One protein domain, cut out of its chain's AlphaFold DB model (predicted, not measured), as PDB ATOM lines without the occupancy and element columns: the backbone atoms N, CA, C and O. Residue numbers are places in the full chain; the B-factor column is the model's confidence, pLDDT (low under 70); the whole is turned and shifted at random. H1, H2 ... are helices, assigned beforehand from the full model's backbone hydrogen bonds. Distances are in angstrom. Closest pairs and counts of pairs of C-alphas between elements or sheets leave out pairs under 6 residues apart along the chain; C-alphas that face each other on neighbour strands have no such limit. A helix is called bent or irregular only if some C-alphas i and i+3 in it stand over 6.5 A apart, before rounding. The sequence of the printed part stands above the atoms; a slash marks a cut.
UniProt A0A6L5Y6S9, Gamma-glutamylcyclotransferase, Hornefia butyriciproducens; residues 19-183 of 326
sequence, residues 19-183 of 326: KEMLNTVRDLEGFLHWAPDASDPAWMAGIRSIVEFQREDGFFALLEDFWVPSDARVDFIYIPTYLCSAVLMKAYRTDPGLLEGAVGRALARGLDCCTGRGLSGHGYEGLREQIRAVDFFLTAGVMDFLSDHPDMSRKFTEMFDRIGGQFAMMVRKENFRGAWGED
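Overview. This is residues 19 to 183 of the 326 residues of the protein "Gamma-glutamylcyclotransferase" of Hornefia butyriciproducens (UniProt A0A6L5Y6S9). The long helix H3 runs through the middle, with H1 and H6 along it the same way and H5 packed on its other side, running back. H2 packs on H3 and H5, and H8 starts at H5 and reaches outward, its residues 168 to 173 sticking out. The 165 printed residues include eight named helices, H1 to H8, and no named strand: all helix, compact, radius of gyration of the C-alphas 15.7 A, spans 45 by 36 by 26 A.

Along the chain. H3, residues 70 to 94, is 34.9 A long, from C-alpha 70 at (-5.212, -26.610, -30.480). H1 is 19 to 33 (21.1 A), H2 41 to 53, H4 96 to 100, H5 102 to 117 (24.8 A), H6 123 to 140 (26.6 A), H7 142 to 148 and H8 154 to 173 (28.8 A), ending at C-alpha 173 (-30.469, -33.133, -46.177). H5 is only just irregular, C-alphas 114 and 117 being 7.0 A apart; H6 is irregular, with C-alphas 124 and 127 7.7 A apart.

Arrangement. The hub H3 touches six helices; closest C-alphas follow. H1: shallow tilt of 26 degrees, the same way, Leu 32 to Val 87, 5.4 A. H6, by residues 133 to 140 alone: shallow tilt of 14 degrees, the same way, Ala 140 to Lys 90, 4.5 A. H5: steep tilt of 38 degrees, opposite ways, Gly 110 to Ser 85, 5.5 A. H2, by residues 47 to 50 alone: Ile 50 to Cys 84, 6.4 A. H7 only just touches H3, with 3 pairs of C-alphas within 8 A, Phe 145 to Met 89, 7.3 A; H4 only just touches it, only at the corner, with 3 pairs, Leu 98 to Tyr 92, 5.9 A. H8 touches H5 by residues 155 to 159 alone, Phe 156 to Thr 115, 5.8 A, and H3 and H8 are apart. Every O i to N i+4 pair is within hydrogen-bond range in H1, H2, H7 and H8; H3 has 19 of 21, H5 10 of 12, H6 12 of 14, and H4 0 of 1 but 2 of 2 O i to N i+3 pairs.

Size, cuts and confidence. The C-alphas of Pro 41 and Lys 173, the two farthest apart, are 47.3 A apart. The printed part has no cut; the link H2 to H3, residues 54 to 69, is long. Residues 35, 38 and 124 have pLDDT under 70.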
ATOM      1  N   LYS A  19       7.719 -25.257 -40.298       89.75
ATOM      2  CA  LYS A  19       7.780 -25.449 -41.751       89.75
ATOM      3  C   LYS A  19       8.314 -26.836 -42.082       89.75
ATOM      4  O   LYS A  19       7.780 -27.493 -42.975       89.75
ATOM      5  N   GLU A  20       9.343 -27.280 -41.370       89.38
ATOM      6  CA  GLU A  20       9.890 -28.624 -41.534       89.38
ATOM      7  C   GLU A  20       8.868 -29.696 -41.141       89.38
ATOM      8  O   GLU A  20       8.643 -30.631 -41.904       89.38
ATOM      9  N   MET A  21       8.164 -29.520 -40.022       92.44
ATOM     10  CA  MET A  21       7.120 -30.456 -39.590       92.44
ATOM     11  C   MET A  21       5.952 -30.539 -40.581       92.44
ATOM     12  O   MET A  21       5.460 -31.629 -40.870       92.44
ATOM     13  N   LEU A  22       5.528 -29.408 -41.155       93.31
ATOM     14  CA  LEU A  22       4.529 -29.397 -42.228       93.31
ATOM     15  C   LEU A  22       5.034 -30.118 -43.486       93.31
ATOM     16  O   LEU A  22       4.245 -30.770 -44.168       93.31
ATOM     17  N   ASN A  23       6.332 -30.038 -43.797       92.38
ATOM     18  CA  ASN A  23       6.918 -30.836 -44.872       92.38
ATOM     19  C   ASN A  23       6.901 -32.330 -44.525       92.38
ATOM     20  O   ASN A  23       6.499 -33.116 -45.372       92.38
ATOM     21  N   THR A  24       7.206 -32.720 -43.284       94.00
ATOM     22  CA  THR A  24       7.081 -34.120 -42.837       94.00
ATOM     23  C   THR A  24       5.653 -34.648 -43.003       94.00
ATOM     24  O   THR A  24       5.463 -35.770 -43.469       94.00
ATOM     25  N   VAL A  25       4.632 -33.844 -42.681       95.12
ATOM     26  CA  VAL A  25       3.220 -34.206 -42.917       95.12
ATOM     27  C   VAL A  25       2.929 -34.396 -44.409       95.12
ATOM     28  O   VAL A  25       2.281 -35.372 -44.787       95.12
ATOM     29  N   ARG A  26       3.432 -33.505 -45.272       94.75
ATOM     30  CA  ARG A  26       3.278 -33.629 -46.734       94.75
ATOM     31  C   ARG A  26       3.996 -34.855 -47.292       94.75
ATOM     32  O   ARG A  26       3.460 -35.519 -48.174       94.75
ATOM     33  N   ASP A  27       5.179 -35.168 -46.776       94.31
ATOM     34  CA  ASP A  27       5.937 -36.355 -47.167       94.31
ATOM     35  C   ASP A  27       5.196 -37.633 -46.756       94.31
ATOM     36  O   ASP A  27       5.122 -38.574 -47.544       94.31
ATOM     37  N   LEU A  28       4.572 -37.649 -45.570       95.50
ATOM     38  CA  LEU A  28       3.689 -38.732 -45.124       95.50
ATOM     39  C   LEU A  28       2.467 -38.907 -46.035       95.50
ATOM     40  O   LEU A  28       2.151 -40.033 -46.419       95.50
ATOM     41  N   GLU A  29       1.794 -37.819 -46.419       95.69
ATOM     42  CA  GLU A  29       0.695 -37.867 -47.397       95.69
ATOM     43  C   GLU A  29       1.169 -38.401 -48.753       95.69
ATOM     44  O   GLU A  29       0.561 -39.311 -49.319       95.69
ATOM     45  N   GLY A  30       2.292 -37.890 -49.263       94.50
ATOM     46  CA  GLY A  30       2.892 -38.367 -50.506       94.50
ATOM     47  C   GLY A  30       3.259 -39.852 -50.445       94.50
ATOM     48  O   GLY A  30       3.071 -40.579 -51.423       94.50
ATOM     49  N   PHE A  31       3.730 -40.319 -49.287       94.12
ATOM     50  CA  PHE A  31       4.024 -41.725 -49.030       94.12
ATOM     51  C   PHE A  31       2.748 -42.579 -49.001       94.12
ATOM     52  O   PHE A  31       2.720 -43.634 -49.628       94.12
ATOM     53  N   LEU A  32       1.662 -42.107 -48.378       94.50
ATOM     54  CA  LEU A  32       0.359 -42.782 -48.398       94.50
ATOM     55  C   LEU A  32      -0.208 -42.914 -49.818       94.50
ATOM     56  O   LEU A  32      -0.751 -43.963 -50.169       94.50
ATOM     57  N   HIS A  33      -0.083 -41.882 -50.653       92.38
ATOM     58  CA  HIS A  33      -0.567 -41.922 -52.038       92.38
ATOM     59  C   HIS A  33       0.326 -42.746 -52.970       92.38
ATOM     60  O   HIS A  33      -0.127 -43.201 -54.023       92.38
ATOM     61  N   TRP A  34       1.577 -43.003 -52.593       89.12
ATOM     62  CA  TRP A  34       2.456 -43.872 -53.360       89.12
ATOM     63  C   TRP A  34       1.969 -45.326 -53.304       89.12
ATOM     64  O   TRP A  34       1.694 -45.857 -52.231       89.12
ATOM     65  N   ALA A  35       1.829 -45.977 -54.462       68.69
ATOM     66  CA  ALA A  35       1.417 -47.379 -54.594       68.69
ATOM     67  C   ALA A  35       2.581 -48.251 -55.113       68.69
ATOM     68  O   ALA A  35       2.588 -48.606 -56.295       68.69
ATOM     69  N   PRO A  36       3.607 -48.523 -54.288       76.38
ATOM     70  CA  PRO A  36       4.695 -49.413 -54.676       76.38
ATOM     71  C   PRO A  36       4.279 -50.888 -54.653       76.38
ATOM     72  O   PRO A  36       3.259 -51.256 -54.069       76.38
ATOM     73  N   ASP A  37       5.112 -51.731 -55.264       73.62
ATOM     74  CA  ASP A  37       5.100 -53.177 -55.036       73.62
ATOM     75  C   ASP A  37       5.399 -53.476 -53.552       73.62
ATOM     76  O   ASP A  37       6.185 -52.766 -52.919       73.62
ATOM     77  N   ALA A  38       4.797 -54.535 -53.003       69.38
ATOM     78  CA  ALA A  38       5.016 -55.002 -51.630       69.38
ATOM     79  C   ALA A  38       6.495 -55.167 -51.265       69.38
ATOM     80  O   ALA A  38       6.905 -54.913 -50.133       69.38
ATOM     81  N   SER A  39       7.293 -55.586 -52.244       76.31
ATOM     82  CA  SER A  39       8.715 -55.869 -52.107       76.31
ATOM     83  C   SER A  39       9.615 -54.635 -52.236       76.31
ATOM     84  O   SER A  39      10.835 -54.767 -52.101       76.31
ATOM     85  N   ASP A  40       9.059 -53.438 -52.469       87.69
ATOM     86  CA  ASP A  40       9.852 -52.219 -52.637       87.69
ATOM     87  C   ASP A  40      10.658 -51.905 -51.353       87.69
ATOM     88  O   ASP A  40      10.085 -51.674 -50.277       87.69
ATOM     89  N   PRO A  41      12.005 -51.857 -51.425       88.25
ATOM     90  CA  PRO A  41      12.835 -51.637 -50.245       88.25
ATOM     91  C   PRO A  41      12.605 -50.285 -49.562       88.25
ATOM     92  O   PRO A  41      12.749 -50.193 -48.340       88.25
ATOM     93  N   ALA A  42      12.263 -49.238 -50.319       89.88
ATOM     94  CA  ALA A  42      11.994 -47.910 -49.776       89.88
ATOM     95  C   ALA A  42      10.611 -47.847 -49.114       89.88
ATOM     96  O   ALA A  42      10.476 -47.192 -48.078       89.88
ATOM     97  N   TRP A  43       9.623 -48.581 -49.640       90.25
ATOM     98  CA  TRP A  43       8.345 -48.793 -48.955       90.25
ATOM     99  C   TRP A  43       8.566 -49.460 -47.599       90.25
ATOM    100  O   TRP A  43       8.240 -48.890 -46.559       90.25
ATOM    101  N   MET A  44       9.238 -50.613 -47.588       89.44
ATOM    102  CA  MET A  44       9.477 -51.371 -46.359       89.44
ATOM    103  C   MET A  44      10.346 -50.618 -45.346       89.44
ATOM    104  O   MET A  44      10.145 -50.753 -44.138       89.44
ATOM    105  N   ALA A  45      11.300 -49.807 -45.806       91.62
ATOM    106  CA  ALA A  45      12.071 -48.932 -44.927       91.62
ATOM    107  C   ALA A  45      11.208 -47.822 -44.304       91.62
ATOM    108  O   ALA A  45      11.345 -47.563 -43.110       91.62
ATOM    109  N   GLY A  46      10.288 -47.224 -45.068       93.12
ATOM    110  CA  GLY A  46       9.329 -46.251 -44.540       93.12
ATOM    111  C   GLY A  46       8.364 -46.865 -43.521       93.12
ATOM    112  O   GLY A  46       8.155 -46.283 -42.460       93.12
ATOM    113  N   ILE A  47       7.855 -48.078 -43.776       93.25
ATOM    114  CA  ILE A  47       7.018 -48.812 -42.811       93.25
ATOM    115  C   ILE A  47       7.769 -49.051 -41.497       93.25
ATOM    116  O   ILE A  47       7.221 -48.786 -40.427       93.25
ATOM    117  N   ARG A  48       9.037 -49.486 -41.555       92.75
ATOM    118  CA  ARG A  48       9.871 -49.633 -40.349       92.75
ATOM    119  C   ARG A  48      10.060 -48.306 -39.619       92.75
ATOM    120  O   ARG A  48       9.834 -48.266 -38.415       92.75
ATOM    121  N   SER A  49      10.377 -47.227 -40.342       95.25
ATOM    122  CA  SER A  49      10.518 -45.897 -39.737       95.25
ATOM    123  C   SER A  49       9.239 -45.450 -39.030       95.25
ATOM    124  O   SER A  49       9.333 -44.850 -37.967       95.25
ATOM    125  N   ILE A  50       8.056 -45.741 -39.579       96.38
ATOM    126  CA  ILE A  50       6.775 -45.416 -38.936       96.38
ATOM    127  C   ILE A  50       6.591 -46.228 -37.652       96.38
ATOM    128  O   ILE A  50       6.255 -45.657 -36.617       96.38
ATOM    129  N   VAL A  51       6.821 -47.542 -37.700       96.44
ATOM    130  CA  VAL A  51       6.676 -48.420 -36.527       96.44
ATOM    131  C   VAL A  51       7.616 -47.992 -35.396       96.44
ATOM    132  O   VAL A  51       7.179 -47.894 -34.253       96.44
ATOM    133  N   GLU A  52       8.878 -47.694 -35.710       96.06
ATOM    134  CA  GLU A  52       9.886 -47.231 -34.743       96.06
ATOM    135  C   GLU A  52       9.571 -45.839 -34.177       96.06
ATOM    136  O   GLU A  52       9.955 -45.520 -33.055       96.06
ATOM    137  N   PHE A  53       8.847 -45.013 -34.933       97.31
ATOM    138  CA  PHE A  53       8.482 -43.659 -34.532       97.31
ATOM    139  C   PHE A  53       7.329 -43.594 -33.514       97.31
ATOM    140  O   PHE A  53       7.137 -42.559 -32.858       97.31
ATOM    141  N   GLN A  54       6.543 -44.669 -33.382       98.06
ATOM    142  CA  GLN A  54       5.381 -44.697 -32.499       98.06
ATOM    143  C   GLN A  54       5.784 -44.558 -31.027       98.06
ATOM    144  O   GLN A  54       6.644 -45.274 -30.519       98.06
ATOM    145  N   ARG A  55       5.093 -43.678 -30.303       96.25
ATOM    146  CA  ARG A  55       5.266 -43.495 -28.856       96.25
ATOM    147  C   ARG A  55       4.708 -44.669 -28.052       96.25
ATOM    148  O   ARG A  55       3.893 -45.458 -28.536       96.25
ATOM    149  N   GLU A  56       5.047 -44.721 -26.767       95.19
ATOM    150  CA  GLU A  56       4.471 -45.661 -25.789       95.19
ATOM    151  C   GLU A  56       2.971 -45.445 -25.516       95.19
ATOM    152  O   GLU A  56       2.267 -46.384 -25.145       95.19
ATOM    153  N   ASP A  57       2.437 -44.259 -25.799       95.62
ATOM    154  CA  ASP A  57       0.996 -43.978 -25.733       95.62
ATOM    155  C   ASP A  57       0.241 -44.321 -27.034       95.62
ATOM    156  O   ASP A  57      -0.984 -44.277 -27.056       95.62
ATOM    157  N   GLY A  58       0.951 -44.720 -28.098       97.06
ATOM    158  CA  GLY A  58       0.377 -45.148 -29.379       97.06
ATOM    159  C   GLY A  58       0.297 -44.051 -30.444       97.06
ATOM    160  O   GLY A  58       0.050 -44.362 -31.612       97.06
ATOM    161  N   PHE A  59       0.558 -42.791 -30.087       97.81
ATOM    162  CA  PHE A  59       0.552 -41.688 -31.045       97.81
ATOM    163  C   PHE A  59       1.794 -41.703 -31.941       97.81
ATOM    164  O   PHE A  59       2.903 -42.033 -31.512       97.81
ATOM    165  N   PHE A  60       1.625 -41.220 -33.171       97.56
ATOM    166  CA  PHE A  60       2.724 -40.888 -34.082       97.56
ATOM    167  C   PHE A  60       2.927 -39.371 -34.121       97.56
ATOM    168  O   PHE A  60       3.010 -38.770 -35.184       97.56
ATOM    169  N   ALA A  61       2.940 -38.722 -32.956       96.00
ATOM    170  CA  ALA A  61       3.060 -37.269 -32.871       96.00
ATOM    171  C   ALA A  61       4.417 -36.789 -33.411       96.00
ATOM    172  O   ALA A  61       5.404 -37.489 -33.240       96.00
ATOM    173  N   LEU A  62       4.510 -35.597 -33.988       95.12
ATOM    174  CA  LEU A  62       5.778 -34.917 -34.284       95.12
ATOM    175  C   LEU A  62       6.287 -34.104 -33.084       95.12
ATOM    176  O   LEU A  62       7.471 -33.795 -33.022       95.12
ATOM    177  N   LEU A  63       5.416 -33.806 -32.116       92.88
ATOM    178  CA  LEU A  63       5.742 -33.111 -30.866       92.88
ATOM    179  C   LEU A  63       5.882 -34.090 -29.685       92.88
ATOM    180  O   LEU A  63       5.343 -35.208 -29.711       92.88
ATOM    181  N   GLU A  64       6.628 -33.689 -28.655       86.69
ATOM    182  CA  GLU A  64       6.796 -34.450 -27.406       86.69
ATOM    183  C   GLU A  64       5.614 -34.292 -26.450       86.69
ATOM    184  O   GLU A  64       5.078 -35.290 -25.958       86.69
ATOM    185  N   ASP A  65       5.153 -33.069 -26.229       86.44
ATOM    186  CA  ASP A  65       4.032 -32.784 -25.345       86.44
ATOM    187  C   ASP A  65       2.776 -32.337 -26.111       86.44
ATOM    188  O   ASP A  65       2.778 -32.063 -27.313       86.44
ATOM    189  N   PHE A  66       1.659 -32.322 -25.387       89.00
ATOM    190  CA  PHE A  66       0.349 -31.903 -25.888       89.00
ATOM    191  C   PHE A  66      -0.000 -30.475 -25.427       89.00
ATOM    192  O   PHE A  66      -1.091 -29.973 -25.731       89.00
ATOM    193  N   TRP A  67       0.911 -29.809 -24.710       88.94
ATOM    194  CA  TRP A  67       0.755 -28.470 -24.137       88.94
ATOM    195  C   TRP A  67       1.039 -27.376 -25.173       88.94
ATOM    196  O   TRP A  67       1.643 -26.346 -24.896       88.94
ATOM    197  N   VAL A  68       0.509 -27.576 -26.377       89.12
ATOM    198  CA  VAL A  68       0.587 -26.647 -27.505       89.12
ATOM    199  C   VAL A  68      -0.812 -26.139 -27.887       89.12
ATOM    200  O   VAL A  68      -1.821 -26.709 -27.446       89.12
ATOM    201  N   PRO A  69      -0.925 -25.067 -28.694       90.19
ATOM    202  CA  PRO A  69      -2.211 -24.598 -29.206       90.19
ATOM    203  C   PRO A  69      -3.017 -25.704 -29.902       90.19
ATOM    204  O   PRO A  69      -2.464 -26.688 -30.395       90.19
ATOM    205  N   SER A  70      -4.344 -25.550 -29.953       87.44
ATOM    206  CA  SER A  70      -5.212 -26.610 -30.480       87.44
ATOM    207  C   SER A  70      -4.930 -26.949 -31.943       87.44
ATOM    208  O   SER A  70      -4.925 -28.133 -32.268       87.44
ATOM    209  N   ASP A  71      -4.651 -25.951 -32.782       86.75
ATOM    210  CA  ASP A  71      -4.275 -26.152 -34.189       86.75
ATOM    211  C   ASP A  71      -2.978 -26.954 -34.316       86.75
ATOM    212  O   ASP A  71      -2.929 -27.963 -35.013       86.75
ATOM    213  N   ALA A  72      -1.958 -26.605 -33.525       90.44
ATOM    214  CA  ALA A  72      -0.689 -27.330 -33.504       90.44
ATOM    215  C   ALA A  72      -0.862 -28.794 -33.069       90.44
ATOM    216  O   ALA A  72      -0.200 -29.681 -33.607       90.44
ATOM    217  N   ARG A  73      -1.780 -29.086 -32.134       91.56
ATOM    218  CA  ARG A  73      -2.115 -30.482 -31.817       91.56
ATOM    219  C   ARG A  73      -2.724 -31.197 -33.020       91.56
ATOM    220  O   ARG A  73      -2.394 -32.356 -33.255       91.56
ATOM    221  N   VAL A  74      -3.624 -30.560 -33.768       91.06
ATOM    222  CA  VAL A  74      -4.213 -31.188 -34.961       91.06
ATOM    223  C   VAL A  74      -3.126 -31.484 -35.986       91.06
ATOM    224  O   VAL A  74      -2.923 -32.652 -36.322       91.06
ATOM    225  N   ASP A  75      -2.369 -30.467 -36.388       92.25
ATOM    226  CA  ASP A  75      -1.371 -30.568 -37.455       92.25
ATOM    227  C   ASP A  75      -0.206 -31.496 -37.117       92.25
ATOM    228  O   ASP A  75       0.314 -32.183 -37.996       92.25
ATOM    229  N   PHE A  76       0.215 -31.533 -35.852       94.62
ATOM    230  CA  PHE A  76       1.473 -32.170 -35.466       94.62
ATOM    231  C   PHE A  76       1.324 -33.338 -34.499       94.62
ATOM    232  O   PHE A  76       2.317 -33.982 -34.181       94.62
ATOM    233  N   ILE A  77       0.116 -33.659 -34.040       94.94
ATOM    234  CA  ILE A  77      -0.133 -34.842 -33.204       94.94
ATOM    235  C   ILE A  77      -1.143 -35.755 -33.891       94.94
ATOM    236  O   ILE A  77      -0.840 -36.919 -34.163       94.94
ATOM    237  N   TYR A  78      -2.327 -35.230 -34.202       95.69
ATOM    238  CA  TYR A  78      -3.426 -36.041 -34.719       95.69
ATOM    239  C   TYR A  78      -3.255 -36.393 -36.198       95.69
ATOM    240  O   TYR A  78      -3.308 -37.573 -36.531       95.69
ATOM    241  N   ILE A  79      -2.969 -35.425 -37.073       95.88
ATOM    242  CA  ILE A  79      -2.780 -35.678 -38.511       95.88
ATOM    243  C   ILE A  79      -1.638 -36.680 -38.781       95.88
ATOM    244  O   ILE A  79      -1.885 -37.659 -39.489       95.88
ATOM    245  N   PRO A  80      -0.439 -36.554 -38.173       97.12
ATOM    246  CA  PRO A  80       0.609 -37.567 -38.285       97.12
ATOM    247  C   PRO A  80       0.163 -38.952 -37.803       97.12
ATOM    248  O   PRO A  80       0.485 -39.958 -38.433       97.12
ATOM    249  N   THR A  81      -0.633 -39.009 -36.729       98.06
ATOM    250  CA  THR A  81      -1.194 -40.262 -36.204       98.06
ATOM    251  C   THR A  81      -2.172 -40.903 -37.185       98.06
ATOM    252  O   THR A  81      -2.112 -42.117 -37.394       98.06
ATOM    253  N   TYR A  82      -3.025 -40.108 -37.835       98.19
ATOM    254  CA  TYR A  82      -3.969 -40.595 -38.839       98.19
ATOM    255  C   TYR A  82      -3.227 -41.105 -40.079       98.19
ATOM    256  O   TYR A  82      -3.488 -42.217 -40.529       98.19
ATOM    257  N   LEU A  83      -2.252 -40.340 -40.581       97.94
ATOM    258  CA  LEU A  83      -1.454 -40.702 -41.754       97.94
ATOM    259  C   LEU A  83      -0.621 -41.960 -41.529       97.94
ATOM    260  O   LEU A  83      -0.669 -42.870 -42.349       97.94
ATOM    261  N   CYS A  84       0.100 -42.052 -40.410       98.19
ATOM    262  CA  CYS A  84       0.881 -43.243 -40.088       98.19
ATOM    263  C   CYS A  84      -0.021 -44.477 -39.964       98.19
ATOM    264  O   CYS A  84       0.288 -45.518 -40.538       98.19
ATOM    265  N   SER A  85      -1.173 -44.353 -39.294       98.06
ATOM    266  CA  SER A  85      -2.143 -45.452 -39.188       98.06
ATOM    267  C   SER A  85      -2.702 -45.854 -40.559       98.06
ATOM    268  O   SER A  85      -2.785 -47.040 -40.862       98.06
ATOM    269  N   ALA A  86      -3.023 -44.888 -41.424       97.62
ATOM    270  CA  ALA A  86      -3.461 -45.146 -42.794       97.62
ATOM    271  C   ALA A  86      -2.364 -45.833 -43.632       97.62
ATOM    272  O   ALA A  86      -2.644 -46.777 -44.365       97.62
ATOM    273  N   VAL A  87      -1.098 -45.433 -43.489       96.06
ATOM    274  CA  VAL A  87       0.029 -46.078 -44.180       96.06
ATOM    275  C   VAL A  87       0.217 -47.525 -43.714       96.06
ATOM    276  O   VAL A  87       0.365 -48.413 -44.551       96.06
ATOM    277  N   LEU A  88       0.166 -47.790 -42.405       95.50
ATOM    278  CA  LEU A  88       0.262 -49.156 -41.875       95.50
ATOM    279  C   LEU A  88      -0.930 -50.024 -42.317       95.50
ATOM    280  O   LEU A  88      -0.744 -51.186 -42.671       95.50
ATOM    281  N   MET A  89      -2.137 -49.452 -42.370       95.12
ATOM    282  CA  MET A  89      -3.326 -50.110 -42.924       95.12
ATOM    283  C   MET A  89      -3.147 -50.445 -44.410       95.12
ATOM    284  O   MET A  89      -3.468 -51.550 -44.843       95.12
ATOM    285  N   LYS A  90      -2.581 -49.520 -45.192       92.75
ATOM    286  CA  LYS A  90      -2.272 -49.755 -46.604       92.75
ATOM    287  C   LYS A  90      -1.226 -50.856 -46.777       92.75
ATOM    288  O   LYS A  90      -1.384 -51.702 -47.649       92.75
ATOM    289  N   ALA A  91      -0.193 -50.878 -45.933       90.06
ATOM    290  CA  ALA A  91       0.847 -51.904 -45.971       90.06
ATOM    291  C   ALA A  91       0.273 -53.314 -45.768       90.06
ATOM    292  O   ALA A  91       0.652 -54.220 -46.503       90.06
ATOM    293  N   TYR A  92      -0.692 -53.479 -44.857       85.81
ATOM    294  CA  TYR A  92      -1.420 -54.744 -44.699       85.81
ATOM    295  C   TYR A  92      -2.088 -55.207 -46.001       85.81
ATOM    296  O   TYR A  92      -1.989 -56.375 -46.358       85.81
ATOM    297  N   ARG A  93      -2.755 -54.307 -46.734       82.25
ATOM    298  CA  ARG A  93      -3.432 -54.688 -47.988       82.25
ATOM    299  C   ARG A  93      -2.467 -55.213 -49.042       82.25
ATOM    300  O   ARG A  93      -2.864 -55.976 -49.917       82.25
ATOM    301  N   THR A  94      -1.230 -54.746 -48.981       80.12
ATOM    302  CA  THR A  94      -0.166 -55.117 -49.900       80.12
ATOM    303  C   THR A  94       0.534 -56.412 -49.467       80.12
ATOM    304  O   THR A  94       0.900 -57.208 -50.326       80.12
ATOM    305  N   ASP A  95       0.676 -56.649 -48.162       84.56
ATOM    306  CA  ASP A  95       1.196 -57.892 -47.585       84.56
ATOM    307  C   ASP A  95       0.472 -58.216 -46.259       84.56
ATOM    308  O   ASP A  95       0.831 -57.680 -45.199       84.56
ATOM    309  N   PRO A  96      -0.544 -59.104 -46.293       82.50
ATOM    310  CA  PRO A  96      -1.315 -59.475 -45.111       82.50
ATOM    311  C   PRO A  96      -0.481 -60.037 -43.953       82.50
ATOM    312  O   PRO A  96      -0.853 -59.855 -42.791       82.50
ATOM    313  N   GLY A  97       0.667 -60.663 -44.247       83.69
ATOM    314  CA  GLY A  97       1.558 -61.243 -43.239       83.69
ATOM    315  C   GLY A  97       2.178 -60.201 -42.304       83.69
ATOM    316  O   GLY A  97       2.564 -60.525 -41.180       83.69
ATOM    317  N   LEU A  98       2.211 -58.923 -42.702       83.94
ATOM    318  CA  LEU A  98       2.738 -57.844 -41.863       83.94
ATOM    319  C   LEU A  98       1.933 -57.638 -40.570       83.94
ATOM    320  O   LEU A  98       2.476 -57.125 -39.585       83.94
ATOM    321  N   LEU A  99       0.666 -58.059 -40.517       81.12
ATOM    322  CA  LEU A  99      -0.140 -57.926 -39.300       81.12
ATOM    323  C   LEU A  99       0.307 -58.836 -38.155       81.12
ATOM    324  O   LEU A  99       0.043 -58.503 -37.001       81.12
ATOM    325  N   GLU A 100       1.033 -59.921 -38.423       81.31
ATOM    326  CA  GLU A 100       1.432 -60.898 -37.398       81.31
ATOM    327  C   GLU A 100       2.566 -60.399 -36.471       81.31
ATOM    328  O   GLU A 100       3.061 -61.127 -35.609       81.31
ATOM    329  N   GLY A 101       2.980 -59.132 -36.591       87.38
ATOM    330  CA  GLY A 101       4.145 -58.591 -35.894       87.38
ATOM    331  C   GLY A 101       4.003 -57.161 -35.373       87.38
ATOM    332  O   GLY A 101       2.984 -56.743 -34.821       87.38
ATOM    333  N   ALA A 102       5.100 -56.408 -35.481       91.94
ATOM    334  CA  ALA A 102       5.187 -55.046 -34.957       91.94
ATOM    335  C   ALA A 102       4.255 -54.069 -35.691       91.94
ATOM    336  O   ALA A 102       3.692 -53.187 -35.049       91.94
ATOM    337  N   VAL A 103       4.037 -54.264 -36.998       93.56
ATOM    338  CA  VAL A 103       3.124 -53.441 -37.809       93.56
ATOM    339  C   VAL A 103       1.686 -53.568 -37.308       93.56
ATOM    340  O   VAL A 103       1.066 -52.545 -37.037       93.56
ATOM    341  N   GLY A 104       1.179 -54.789 -37.097       93.56
ATOM    342  CA  GLY A 104      -0.175 -55.000 -36.571       93.56
ATOM    343  C   GLY A 104      -0.385 -54.382 -35.186       93.56
ATOM    344  O   GLY A 104      -1.367 -53.673 -34.964       93.56
ATOM    345  N   ARG A 105       0.578 -54.551 -34.265       95.06
ATOM    346  CA  ARG A 105       0.525 -53.903 -32.938       95.06
ATOM    347  C   ARG A 105       0.555 -52.379 -33.029       95.06
ATOM    348  O   ARG A 105      -0.187 -51.714 -32.305       95.06
ATOM    349  N   ALA A 106       1.407 -51.831 -33.894       97.31
ATOM    350  CA  ALA A 106       1.510 -50.392 -34.082       97.31
ATOM    351  C   ALA A 106       0.227 -49.815 -34.689       97.31
ATOM    352  O   ALA A 106      -0.285 -48.814 -34.189       97.31
ATOM    353  N   LEU A 107      -0.337 -50.488 -35.695       97.00
ATOM    354  CA  LEU A 107      -1.606 -50.116 -36.306       97.00
ATOM    355  C   LEU A 107      -2.742 -50.130 -35.279       97.00
ATOM    356  O   LEU A 107      -3.414 -49.116 -35.138       97.00
ATOM    357  N   ALA A 108      -2.915 -51.206 -34.507       96.12
ATOM    358  CA  ALA A 108      -3.980 -51.300 -33.503       96.12
ATOM    359  C   ALA A 108      -3.942 -50.134 -32.494       96.12
ATOM    360  O   ALA A 108      -4.944 -49.451 -32.276       96.12
ATOM    361  N   ARG A 109      -2.756 -49.834 -31.946       97.50
ATOM    362  CA  ARG A 109      -2.554 -48.711 -31.010       97.50
ATOM    363  C   ARG A 109      -2.770 -47.349 -31.677       97.50
ATOM    364  O   ARG A 109      -3.329 -46.443 -31.060       97.50
ATOM    365  N   GLY A 110      -2.360 -47.214 -32.937       97.94
ATOM    366  CA  GLY A 110      -2.590 -46.018 -33.744       97.94
ATOM    367  C   GLY A 110      -4.074 -45.769 -34.005       97.94
ATOM    368  O   GLY A 110      -4.550 -44.653 -33.800       97.94
ATOM    369  N   LEU A 111      -4.825 -46.809 -34.379       97.44
ATOM    370  CA  LEU A 111      -6.273 -46.744 -34.595       97.44
ATOM    371  C   LEU A 111      -7.013 -46.337 -33.320       97.44
ATOM    372  O   LEU A 111      -7.891 -45.478 -33.388       97.44
ATOM    373  N   ASP A 112      -6.616 -46.860 -32.157       96.38
ATOM    374  CA  ASP A 112      -7.168 -46.420 -30.873       96.38
ATOM    375  C   ASP A 112      -6.926 -44.922 -30.636       96.38
ATOM    376  O   ASP A 112      -7.858 -44.197 -30.278       96.38
ATOM    377  N   CYS A 113      -5.719 -44.424 -30.922       96.88
ATOM    378  CA  CYS A 113      -5.408 -42.992 -30.833       96.88
ATOM    379  C   CYS A 113      -6.223 -42.148 -31.827       96.88
ATOM    380  O   CYS A 113      -6.667 -41.047 -31.487       96.88
ATOM    381  N   CYS A 114      -6.488 -42.675 -33.029       97.06
ATOM    382  CA  CYS A 114      -7.313 -42.008 -34.039       97.06
ATOM    383  C   CYS A 114      -8.741 -41.724 -33.545       97.06
ATOM    384  O   CYS A 114      -9.389 -40.785 -34.013       97.06
ATOM    385  N   THR A 115      -9.231 -42.490 -32.564       94.88
ATOM    386  CA  THR A 115     -10.583 -42.302 -32.019       94.88
ATOM    387  C   THR A 115     -10.747 -41.072 -31.133       94.88
ATOM    388  O   THR A 115     -11.873 -40.611 -30.943       94.88
ATOM    389  N   GLY A 116      -9.649 -40.495 -30.631       88.69
ATOM    390  CA  GLY A 116      -9.686 -39.450 -29.605       88.69
ATOM    391  C   GLY A 116     -10.422 -38.166 -30.003       88.69
ATOM    392  O   GLY A 116     -10.889 -37.442 -29.127       88.69
ATOM    393  N   ARG A 117     -10.547 -37.880 -31.308       88.00
ATOM    394  CA  ARG A 117     -11.231 -36.678 -31.828       88.00
ATOM    395  C   ARG A 117     -12.295 -36.950 -32.889       88.00
ATOM    396  O   ARG A 117     -12.759 -36.015 -33.532       88.00
ATOM    397  N   GLY A 118     -12.674 -38.207 -33.119       88.56
ATOM    398  CA  GLY A 118     -13.645 -38.511 -34.177       88.56
ATOM    399  C   GLY A 118     -13.139 -38.182 -35.587       88.56
ATOM    400  O   GLY A 118     -13.943 -37.849 -36.453       88.56
ATOM    401  N   LEU A 119     -11.814 -38.195 -35.791       91.44
ATOM    402  CA  LEU A 119     -11.128 -37.695 -36.990       91.44
ATOM    403  C   LEU A 119     -11.340 -36.201 -37.301       91.44
ATOM    404  O   LEU A 119     -10.843 -35.721 -38.309       91.44
ATOM    405  N   SER A 120     -12.013 -35.443 -36.437       84.94
ATOM    406  CA  SER A 120     -12.188 -33.999 -36.596       84.94
ATOM    407  C   SER A 120     -10.993 -33.237 -36.025       84.94
ATOM    408  O   SER A 120     -10.411 -33.636 -35.007       84.94
ATOM    409  N   GLY A 121     -10.642 -32.106 -36.630       79.19
ATOM    410  CA  GLY A 121      -9.712 -31.180 -35.992       79.19
ATOM    411  C   GLY A 121     -10.442 -30.211 -35.064       79.19
ATOM    412  O   GLY A 121     -11.201 -30.665 -34.198       79.19
ATOM    413  N   HIS A 122     -10.147 -28.916 -35.111       73.19
ATOM    414  CA  HIS A 122     -10.563 -27.964 -34.075       73.19
ATOM    415  C   HIS A 122     -11.454 -26.831 -34.604       73.19
ATOM    416  O   HIS A 122     -11.371 -26.408 -35.752       73.19
ATOM    417  N   GLY A 123     -12.313 -26.322 -33.712       73.81
ATOM    418  CA  GLY A 123     -13.071 -25.101 -33.951       73.81
ATOM    419  C   GLY A 123     -13.930 -25.180 -35.212       73.81
ATOM    420  O   GLY A 123     -14.702 -26.121 -35.398       73.81
ATOM    421  N   TYR A 124     -13.796 -24.166 -36.059       65.19
ATOM    422  CA  TYR A 124     -14.606 -23.978 -37.258       65.19
ATOM    423  C   TYR A 124     -14.106 -24.766 -38.485       65.19
ATOM    424  O   TYR A 124     -14.860 -24.903 -39.445       65.19
ATOM    425  N   GLU A 125     -12.895 -25.340 -38.443       78.00
ATOM    426  CA  GLU A 125     -12.327 -26.161 -39.532       78.00
ATOM    427  C   GLU A 125     -12.631 -27.662 -39.399       78.00
ATOM    428  O   GLU A 125     -12.329 -28.451 -40.297       78.00
ATOM    429  N   GLY A 126     -13.304 -28.068 -38.316       85.25
ATOM    430  CA  GLY A 126     -13.444 -29.478 -37.950       85.25
ATOM    431  C   GLY A 126     -14.049 -30.382 -39.032       85.25
ATOM    432  O   GLY A 126     -13.656 -31.545 -39.122       85.25
ATOM    433  N   LEU A 127     -14.965 -29.874 -39.871       90.56
ATOM    434  CA  LEU A 127     -15.551 -30.641 -40.982       90.56
ATOM    435  C   LEU A 127     -14.546 -30.862 -42.122       90.56
ATOM    436  O   LEU A 127     -14.412 -31.986 -42.597       90.56
ATOM    437  N   ARG A 128     -13.807 -29.820 -42.522       91.69
ATOM    438  CA  ARG A 128     -12.754 -29.905 -43.548       91.69
ATOM    439  C   ARG A 128     -11.693 -30.926 -43.157       91.69
ATOM    440  O   ARG A 128     -11.283 -31.756 -43.964       91.69
ATOM    441  N   GLU A 129     -11.262 -30.870 -41.903       91.25
ATOM    442  CA  GLU A 129     -10.240 -31.765 -41.366       91.25
ATOM    443  C   GLU A 129     -10.760 -33.202 -41.243       91.25
ATOM    444  O   GLU A 129     -10.025 -34.138 -41.551       91.25
ATOM    445  N   GLN A 130     -12.038 -33.387 -40.882       94.56
ATOM    446  CA  GLN A 130     -12.675 -34.707 -40.854       94.56
ATOM    447  C   GLN A 130     -12.785 -35.324 -42.250       94.56
ATOM    448  O   GLN A 130     -12.481 -36.504 -42.409       94.56
ATOM    449  N   ILE A 131     -13.168 -34.539 -43.262       95.31
ATOM    450  CA  ILE A 131     -13.195 -34.969 -44.669       95.31
ATOM    451  C   ILE A 131     -11.804 -35.449 -45.095       95.31
ATOM    452  O   ILE A 131     -11.653 -36.589 -45.534       95.31
ATOM    453  N   ARG A 132     -10.774 -34.623 -44.866       94.81
ATOM    454  CA  ARG A 132      -9.381 -34.957 -45.197       94.81
ATOM    455  C   ARG A 132      -8.906 -36.226 -44.481       94.81
ATOM    456  O   ARG A 132      -8.288 -37.088 -45.096       94.81
ATOM    457  N   ALA A 133      -9.211 -36.370 -43.193       96.31
ATOM    458  CA  ALA A 133      -8.826 -37.549 -42.426       96.31
ATOM    459  C   ALA A 133      -9.527 -38.824 -42.923       96.31
ATOM    460  O   ALA A 133      -8.891 -39.874 -43.011       96.31
ATOM    461  N   VAL A 134     -10.812 -38.749 -43.289       97.06
ATOM    462  CA  VAL A 134     -11.536 -39.878 -43.894       97.06
ATOM    463  C   VAL A 134     -10.914 -40.274 -45.233       97.06
ATOM    464  O   VAL A 134     -10.748 -41.468 -45.485       97.06
ATOM    465  N   ASP A 135     -10.483 -39.310 -46.048       96.31
ATOM    466  CA  ASP A 135      -9.803 -39.587 -47.317       96.31
ATOM    467  C   ASP A 135      -8.480 -40.334 -47.160       96.31
ATOM    468  O   ASP A 135      -8.165 -41.193 -47.990       96.31
ATOM    469  N   PHE A 136      -7.720 -40.082 -46.090       97.19
ATOM    470  CA  PHE A 136      -6.517 -40.868 -45.804       97.19
ATOM    471  C   PHE A 136      -6.855 -42.351 -45.639       97.19
ATOM    472  O   PHE A 136      -6.220 -43.219 -46.240       97.19
ATOM    473  N   PHE A 137      -7.898 -42.650 -44.865       97.56
ATOM    474  CA  PHE A 137      -8.327 -44.022 -44.612       97.56
ATOM    475  C   PHE A 137      -8.986 -44.665 -45.839       97.56
ATOM    476  O   PHE A 137      -8.731 -45.836 -46.123       97.56
ATOM    477  N   LEU A 138      -9.761 -43.913 -46.627       95.19
ATOM    478  CA  LEU A 138     -10.266 -44.391 -47.919       95.19
ATOM    479  C   LEU A 138      -9.118 -44.745 -48.870       95.19
ATOM    480  O   LEU A 138      -9.125 -45.826 -49.458       95.19
ATOM    481  N   THR A 139      -8.092 -43.894 -48.952       94.62
ATOM    482  CA  THR A 139      -6.874 -44.146 -49.743       94.62
ATOM    483  C   THR A 139      -6.135 -45.399 -49.268       94.62
ATOM    484  O   THR A 139      -5.596 -46.154 -50.079       94.62
ATOM    485  N   ALA A 140      -6.139 -45.656 -47.960       94.88
ATOM    486  CA  ALA A 140      -5.562 -46.855 -47.363       94.88
ATOM    487  C   ALA A 140      -6.402 -48.128 -47.562       94.88
ATOM    488  O   ALA A 140      -5.909 -49.225 -47.312       94.88
ATOM    489  N   GLY A 141      -7.649 -48.015 -48.033       92.62
ATOM    490  CA  GLY A 141      -8.557 -49.149 -48.198       92.62
ATOM    491  C   GLY A 141      -9.246 -49.597 -46.913       92.62
ATOM    492  O   GLY A 141      -9.436 -50.791 -46.700       92.62
ATOM    493  N   VAL A 142      -9.641 -48.642 -46.074       93.62
ATOM    494  CA  VAL A 142     -10.347 -48.886 -44.808       93.62
ATOM    495  C   VAL A 142     -11.600 -49.752 -44.942       93.62
ATOM    496  O   VAL A 142     -11.901 -50.516 -44.036       93.62
ATOM    497  N   MET A 143     -12.316 -49.685 -46.067       89.31
ATOM    498  CA  MET A 143     -13.544 -50.466 -46.258       89.31
ATOM    499  C   MET A 143     -13.282 -51.976 -46.267       89.31
ATOM    500  O   MET A 143     -13.985 -52.726 -45.588       89.31
ATOM    501  N   ASP A 144     -12.240 -52.402 -46.982       86.19
ATOM    502  CA  ASP A 144     -11.817 -53.803 -47.023       86.19
ATOM    503  C   ASP A 144     -11.215 -54.192 -45.666       86.19
ATOM    504  O   ASP A 144     -11.616 -55.178 -45.056       86.19
ATOM    505  N   PHE A 145     -10.343 -53.337 -45.123       90.12
ATOM    506  CA  PHE A 145      -9.687 -53.576 -43.840       90.12
ATOM    507  C   PHE A 145     -10.670 -53.789 -42.680       90.12
ATOM    508  O   PHE A 145     -10.501 -54.721 -41.900       90.12
ATOM    509  N   LEU A 146     -11.699 -52.945 -42.552       89.75
ATOM    510  CA  LEU A 146     -12.692 -53.077 -41.482       89.75
ATOM    511  C   LEU A 146     -13.596 -54.300 -41.665       89.75
ATOM    512  O   LEU A 146     -14.141 -54.779 -40.675       89.75
ATOM    513  N   SER A 147     -13.757 -54.783 -42.900       83.25
ATOM    514  CA  SER A 147     -14.494 -56.019 -43.184       83.25
ATOM    515  C   SER A 147     -13.687 -57.250 -42.758       83.25
ATOM    516  O   SER A 147     -14.243 -58.166 -42.160       83.25
ATOM    517  N   ASP A 148     -12.376 -57.243 -43.011       84.69
ATOM    518  CA  ASP A 148     -11.483 -58.365 -42.697       84.69
ATOM    519  C   ASP A 148     -11.072 -58.406 -41.212       84.69
ATOM    520  O   ASP A 148     -10.960 -59.480 -40.624       84.69
ATOM    521  N   HIS A 149     -10.847 -57.237 -40.595       87.75
ATOM    522  CA  HIS A 149     -10.277 -57.094 -39.244       87.75
ATOM    523  C   HIS A 149     -11.096 -56.167 -38.328       87.75
ATOM    524  O   HIS A 149     -10.533 -55.249 -37.717       87.75
ATOM    525  N   PRO A 150     -12.417 -56.379 -38.174       83.12
ATOM    526  CA  PRO A 150     -13.282 -55.466 -37.419       83.12
ATOM    527  C   PRO A 150     -12.869 -55.304 -35.946       83.12
ATOM    528  O   PRO A 150     -13.116 -54.249 -35.349       83.12
ATOM    529  N   ASP A 151     -12.223 -56.323 -35.374       88.06
ATOM    530  CA  ASP A 151     -11.832 -56.385 -33.964       88.06
ATOM    531  C   ASP A 151     -10.437 -55.810 -33.672       88.06
ATOM    532  O   ASP A 151     -10.094 -55.644 -32.501       88.06
ATOM    533  N   MET A 152      -9.645 -55.436 -34.691       89.12
ATOM    534  CA  MET A 152      -8.312 -54.856 -34.458       89.12
ATOM    535  C   MET A 152      -8.383 -53.534 -33.682       89.12
ATOM    536  O   MET A 152      -7.554 -53.275 -32.813       89.12
ATOM    537  N   SER A 153      -9.397 -52.714 -33.965       92.62
ATOM    538  CA  SER A 153      -9.851 -51.651 -33.069       92.62
ATOM    539  C   SER A 153     -11.351 -51.456 -33.255       92.62
ATOM    540  O   SER A 153     -11.812 -50.674 -34.087       92.62
ATOM    541  N   ARG A 154     -12.141 -52.147 -32.429       91.94
ATOM    542  CA  ARG A 154     -13.606 -52.030 -32.448       91.94
ATOM    543  C   ARG A 154     -14.081 -50.583 -32.272       91.94
ATOM    544  O   ARG A 154     -15.061 -50.173 -32.889       91.94
ATOM    545  N   LYS A 155     -13.369 -49.789 -31.463       94.56
ATOM    546  CA  LYS A 155     -13.676 -48.364 -31.264       94.56
ATOM    547  C   LYS A 155     -13.514 -47.571 -32.559       94.56
ATOM    548  O   LYS A 155     -14.369 -46.738 -32.860       94.56
ATOM    549  N   PHE A 156     -12.443 -47.827 -33.311       95.94
ATOM    550  CA  PHE A 156     -12.216 -47.194 -34.605       95.94
ATOM    551  C   PHE A 156     -13.274 -47.627 -35.624       95.94
ATOM    552  O   PHE A 156     -13.880 -46.766 -36.257       95.94
ATOM    553  N   THR A 157     -13.577 -48.925 -35.701       92.56
ATOM    554  CA  THR A 157     -14.633 -49.479 -36.563       92.56
ATOM    555  C   THR A 157     -15.982 -48.793 -36.315       92.56
ATOM    556  O   THR A 157     -16.602 -48.262 -37.235       92.56
ATOM    557  N   GLU A 158     -16.414 -48.716 -35.053       91.38
ATOM    558  CA  GLU A 158     -17.673 -48.064 -34.674       91.38
ATOM    559  C   GLU A 158     -17.654 -46.548 -34.927       91.38
ATOM    560  O   GLU A 158     -18.683 -45.962 -35.271       91.38
ATOM    561  N   MET A 159     -16.508 -45.886 -34.741       95.00
ATOM    562  CA  MET A 159     -16.351 -44.468 -35.065       95.00
ATOM    563  C   MET A 159     -16.503 -44.220 -36.566       95.00
ATOM    564  O   MET A 159     -17.228 -43.302 -36.948       95.00
ATOM    565  N   PHE A 160     -15.859 -45.031 -37.400       93.38
ATOM    566  CA  PHE A 160     -15.899 -44.881 -38.850       93.38
ATOM    567  C   PHE A 160     -17.317 -45.114 -39.398       93.38
ATOM    568  O   PHE A 160     -17.812 -44.309 -40.187       93.38
ATOM    569  N   ASP A 161     -18.033 -46.119 -38.875       89.06
ATOM    570  CA  ASP A 161     -19.449 -46.355 -39.189       89.06
ATOM    571  C   ASP A 161     -20.338 -45.142 -38.822       89.06
ATOM    572  O   ASP A 161     -21.245 -44.775 -39.577       89.06
ATOM    573  N   ARG A 162     -20.082 -44.484 -37.677       91.25
ATOM    574  CA  ARG A 162     -20.809 -43.261 -37.276       91.25
ATOM    575  C   ARG A 162     -20.537 -42.091 -38.220       91.25
ATOM    576  O   ARG A 162     -21.485 -41.392 -38.577       91.25
ATOM    577  N   ILE A 163     -19.283 -41.890 -38.631       93.06
ATOM    578  CA  ILE A 163     -18.899 -40.830 -39.578       93.06
ATOM    579  C   ILE A 163     -19.583 -41.056 -40.933       93.06
ATOM    580  O   ILE A 163     -20.203 -40.137 -41.466       93.06
ATOM    581  N   GLY A 164     -19.576 -42.291 -41.447       90.44
ATOM    582  CA  GLY A 164     -20.303 -42.630 -42.676       90.44
ATOM    583  C   GLY A 164     -21.803 -42.343 -42.572       90.44
ATOM    584  O   GLY A 164     -22.390 -41.749 -43.475       90.44
ATOM    585  N   GLY A 165     -22.426 -42.673 -41.434       87.88
ATOM    586  CA  GLY A 165     -23.827 -42.330 -41.166       87.88
ATOM    587  C   GLY A 165     -24.097 -40.819 -41.115       87.88
ATOM    588  O   GLY A 165     -25.131 -40.366 -41.614       87.88
ATOM    589  N   GLN A 166     -23.174 -40.035 -40.551       91.62
ATOM    590  CA  GLN A 166     -23.245 -38.572 -40.534       91.62
ATOM    591  C   GLN A 166     -23.199 -38.002 -41.958       91.62
ATOM    592  O   GLN A 166     -24.077 -37.217 -42.318       91.62
ATOM    593  N   PHE A 167     -22.238 -38.422 -42.784       92.19
ATOM    594  CA  PHE A 167     -22.125 -37.965 -44.174       92.19
ATOM    595  C   PHE A 167     -23.330 -38.378 -45.023       92.19
ATOM    596  O   PHE A 167     -23.905 -37.529 -45.706       92.19
ATOM    597  N   ALA A 168     -23.832 -39.606 -44.870       86.56
ATOM    598  CA  ALA A 168     -25.075 -40.034 -45.514       86.56
ATOM    599  C   ALA A 168     -26.275 -39.158 -45.118       86.56
ATOM    600  O   ALA A 168     -27.186 -38.920 -45.915       86.56
ATOM    601  N   MET A 169     -26.318 -38.679 -43.871       86.88
ATOM    602  CA  MET A 169     -27.365 -37.765 -43.414       86.88
ATOM    603  C   MET A 169     -27.219 -36.366 -44.026       86.88
ATOM    604  O   MET A 169     -28.231 -35.746 -44.359       86.88
ATOM    605  N   MET A 170     -25.988 -35.877 -44.190       91.19
ATOM    606  CA  MET A 170     -25.698 -34.600 -44.853       91.19
ATOM    607  C   MET A 170     -26.115 -34.631 -46.325       91.19
ATOM    608  O   MET A 170     -26.818 -33.721 -46.763       91.19
ATOM    609  N   VAL A 171     -25.797 -35.717 -47.042       87.38
ATOM    610  CA  VAL A 171     -26.255 -35.947 -48.424       87.38
ATOM    611  C   VAL A 171     -27.778 -35.918 -48.510       87.38
ATOM    612  O   VAL A 171     -28.327 -35.176 -49.318       87.38
ATOM    613  N   ARG A 172     -28.477 -36.650 -47.632       82.75
ATOM    614  CA  ARG A 172     -29.953 -36.681 -47.612       82.75
ATOM    615  C   ARG A 172     -30.605 -35.323 -47.339       82.75
ATOM    616  O   ARG A 172     -31.720 -35.093 -47.791       82.75
ATOM    617  N   LYS A 173     -29.964 -34.468 -46.539       88.06
ATOM    618  CA  LYS A 173     -30.469 -33.133 -46.177       88.06
ATOM    619  C   LYS A 173     -30.008 -32.031 -47.128       88.06
ATOM    620  O   LYS A 173     -30.394 -30.888 -46.912       88.06
ATOM    621  N   GLU A 174     -29.162 -32.360 -48.102       88.81
ATOM    622  CA  GLU A 174     -28.479 -31.400 -48.975       88.81
ATOM    623  C   GLU A 174     -27.785 -30.268 -48.195       88.81
ATOM    624  O   GLU A 174     -27.772 -29.111 -48.612       88.81
ATOM    625  N   ASN A 175     -27.205 -30.600 -47.036       90.44
ATOM    626  CA  ASN A 175     -26.533 -29.635 -46.172       90.44
ATOM    627  C   ASN A 175     -25.043 -29.959 -46.048       90.44
ATOM    628  O   ASN A 175     -24.660 -30.853 -45.293       90.44
ATOM    629  N   PHE A 176     -24.222 -29.194 -46.764       92.69
ATOM    630  CA  PHE A 176     -22.775 -29.402 -46.882       92.69
ATOM    631  C   PHE A 176     -21.947 -28.214 -46.385       92.69
ATOM    632  O   PHE A 176     -20.753 -28.138 -46.670       92.69
ATOM    633  N   ARG A 177     -22.583 -27.255 -45.700       90.31
ATOM    634  CA  ARG A 177     -21.951 -25.974 -45.379       90.31
ATOM    635  C   ARG A 177     -20.995 -26.085 -44.194       90.31
ATOM    636  O   ARG A 177     -21.365 -26.613 -43.143       90.31
ATOM    637  N   GLY A 178     -19.790 -25.550 -44.371       86.69
ATOM    638  CA  GLY A 178     -18.850 -25.258 -43.294       86.69
ATOM    639  C   GLY A 178     -19.299 -24.082 -42.431       86.69
ATOM    640  O   GLY A 178     -20.294 -23.409 -42.715       86.69
ATOM    641  N   ALA A 179     -18.551 -23.824 -41.362       84.88
ATOM    642  CA  ALA A 179     -18.855 -22.750 -40.425       84.88
ATOM    643  C   ALA A 179     -18.790 -21.346 -41.047       84.88
ATOM    644  O   ALA A 179     -19.483 -20.443 -40.576       84.88
ATOM    645  N   TRP A 180     -18.003 -21.169 -42.112       85.75
ATOM    646  CA  TRP A 180     -17.843 -19.904 -42.827       85.75
ATOM    647  C   TRP A 180     -18.545 -19.905 -44.190       85.75
ATOM    648  O   TRP A 180     -18.322 -19.017 -45.012       85.75
ATOM    649  N   GLY A 181     -19.432 -20.876 -44.428       86.81
ATOM    650  CA  GLY A 181     -20.184 -20.999 -45.675       86.81
ATOM    651  C   GLY A 181     -19.449 -21.751 -46.786       86.81
ATOM    652  O   GLY A 181     -19.971 -21.799 -47.906       86.81
ATOM    653  N   GLU A 182     -18.299 -22.370 -46.489       92.00
ATOM    654  CA  GLU A 182     -17.617 -23.295 -47.399       92.00
ATOM    655  C   GLU A 182     -18.583 -24.381 -47.875       92.00
ATOM    656  O   GLU A 182     -19.486 -24.782 -47.141       92.00
ATOM    657  N   ASP A 183     -18.412 -24.856 -49.105       93.44
ATOM    658  CA  ASP A 183     -19.228 -25.928 -49.668       93.44
ATOM    659  C   ASP A 183     -18.387 -27.192 -49.807       93.44
ATOM    660  O   ASP A 183     -17.442 -27.226 -50.592       93.44
TER     661      ASP A 183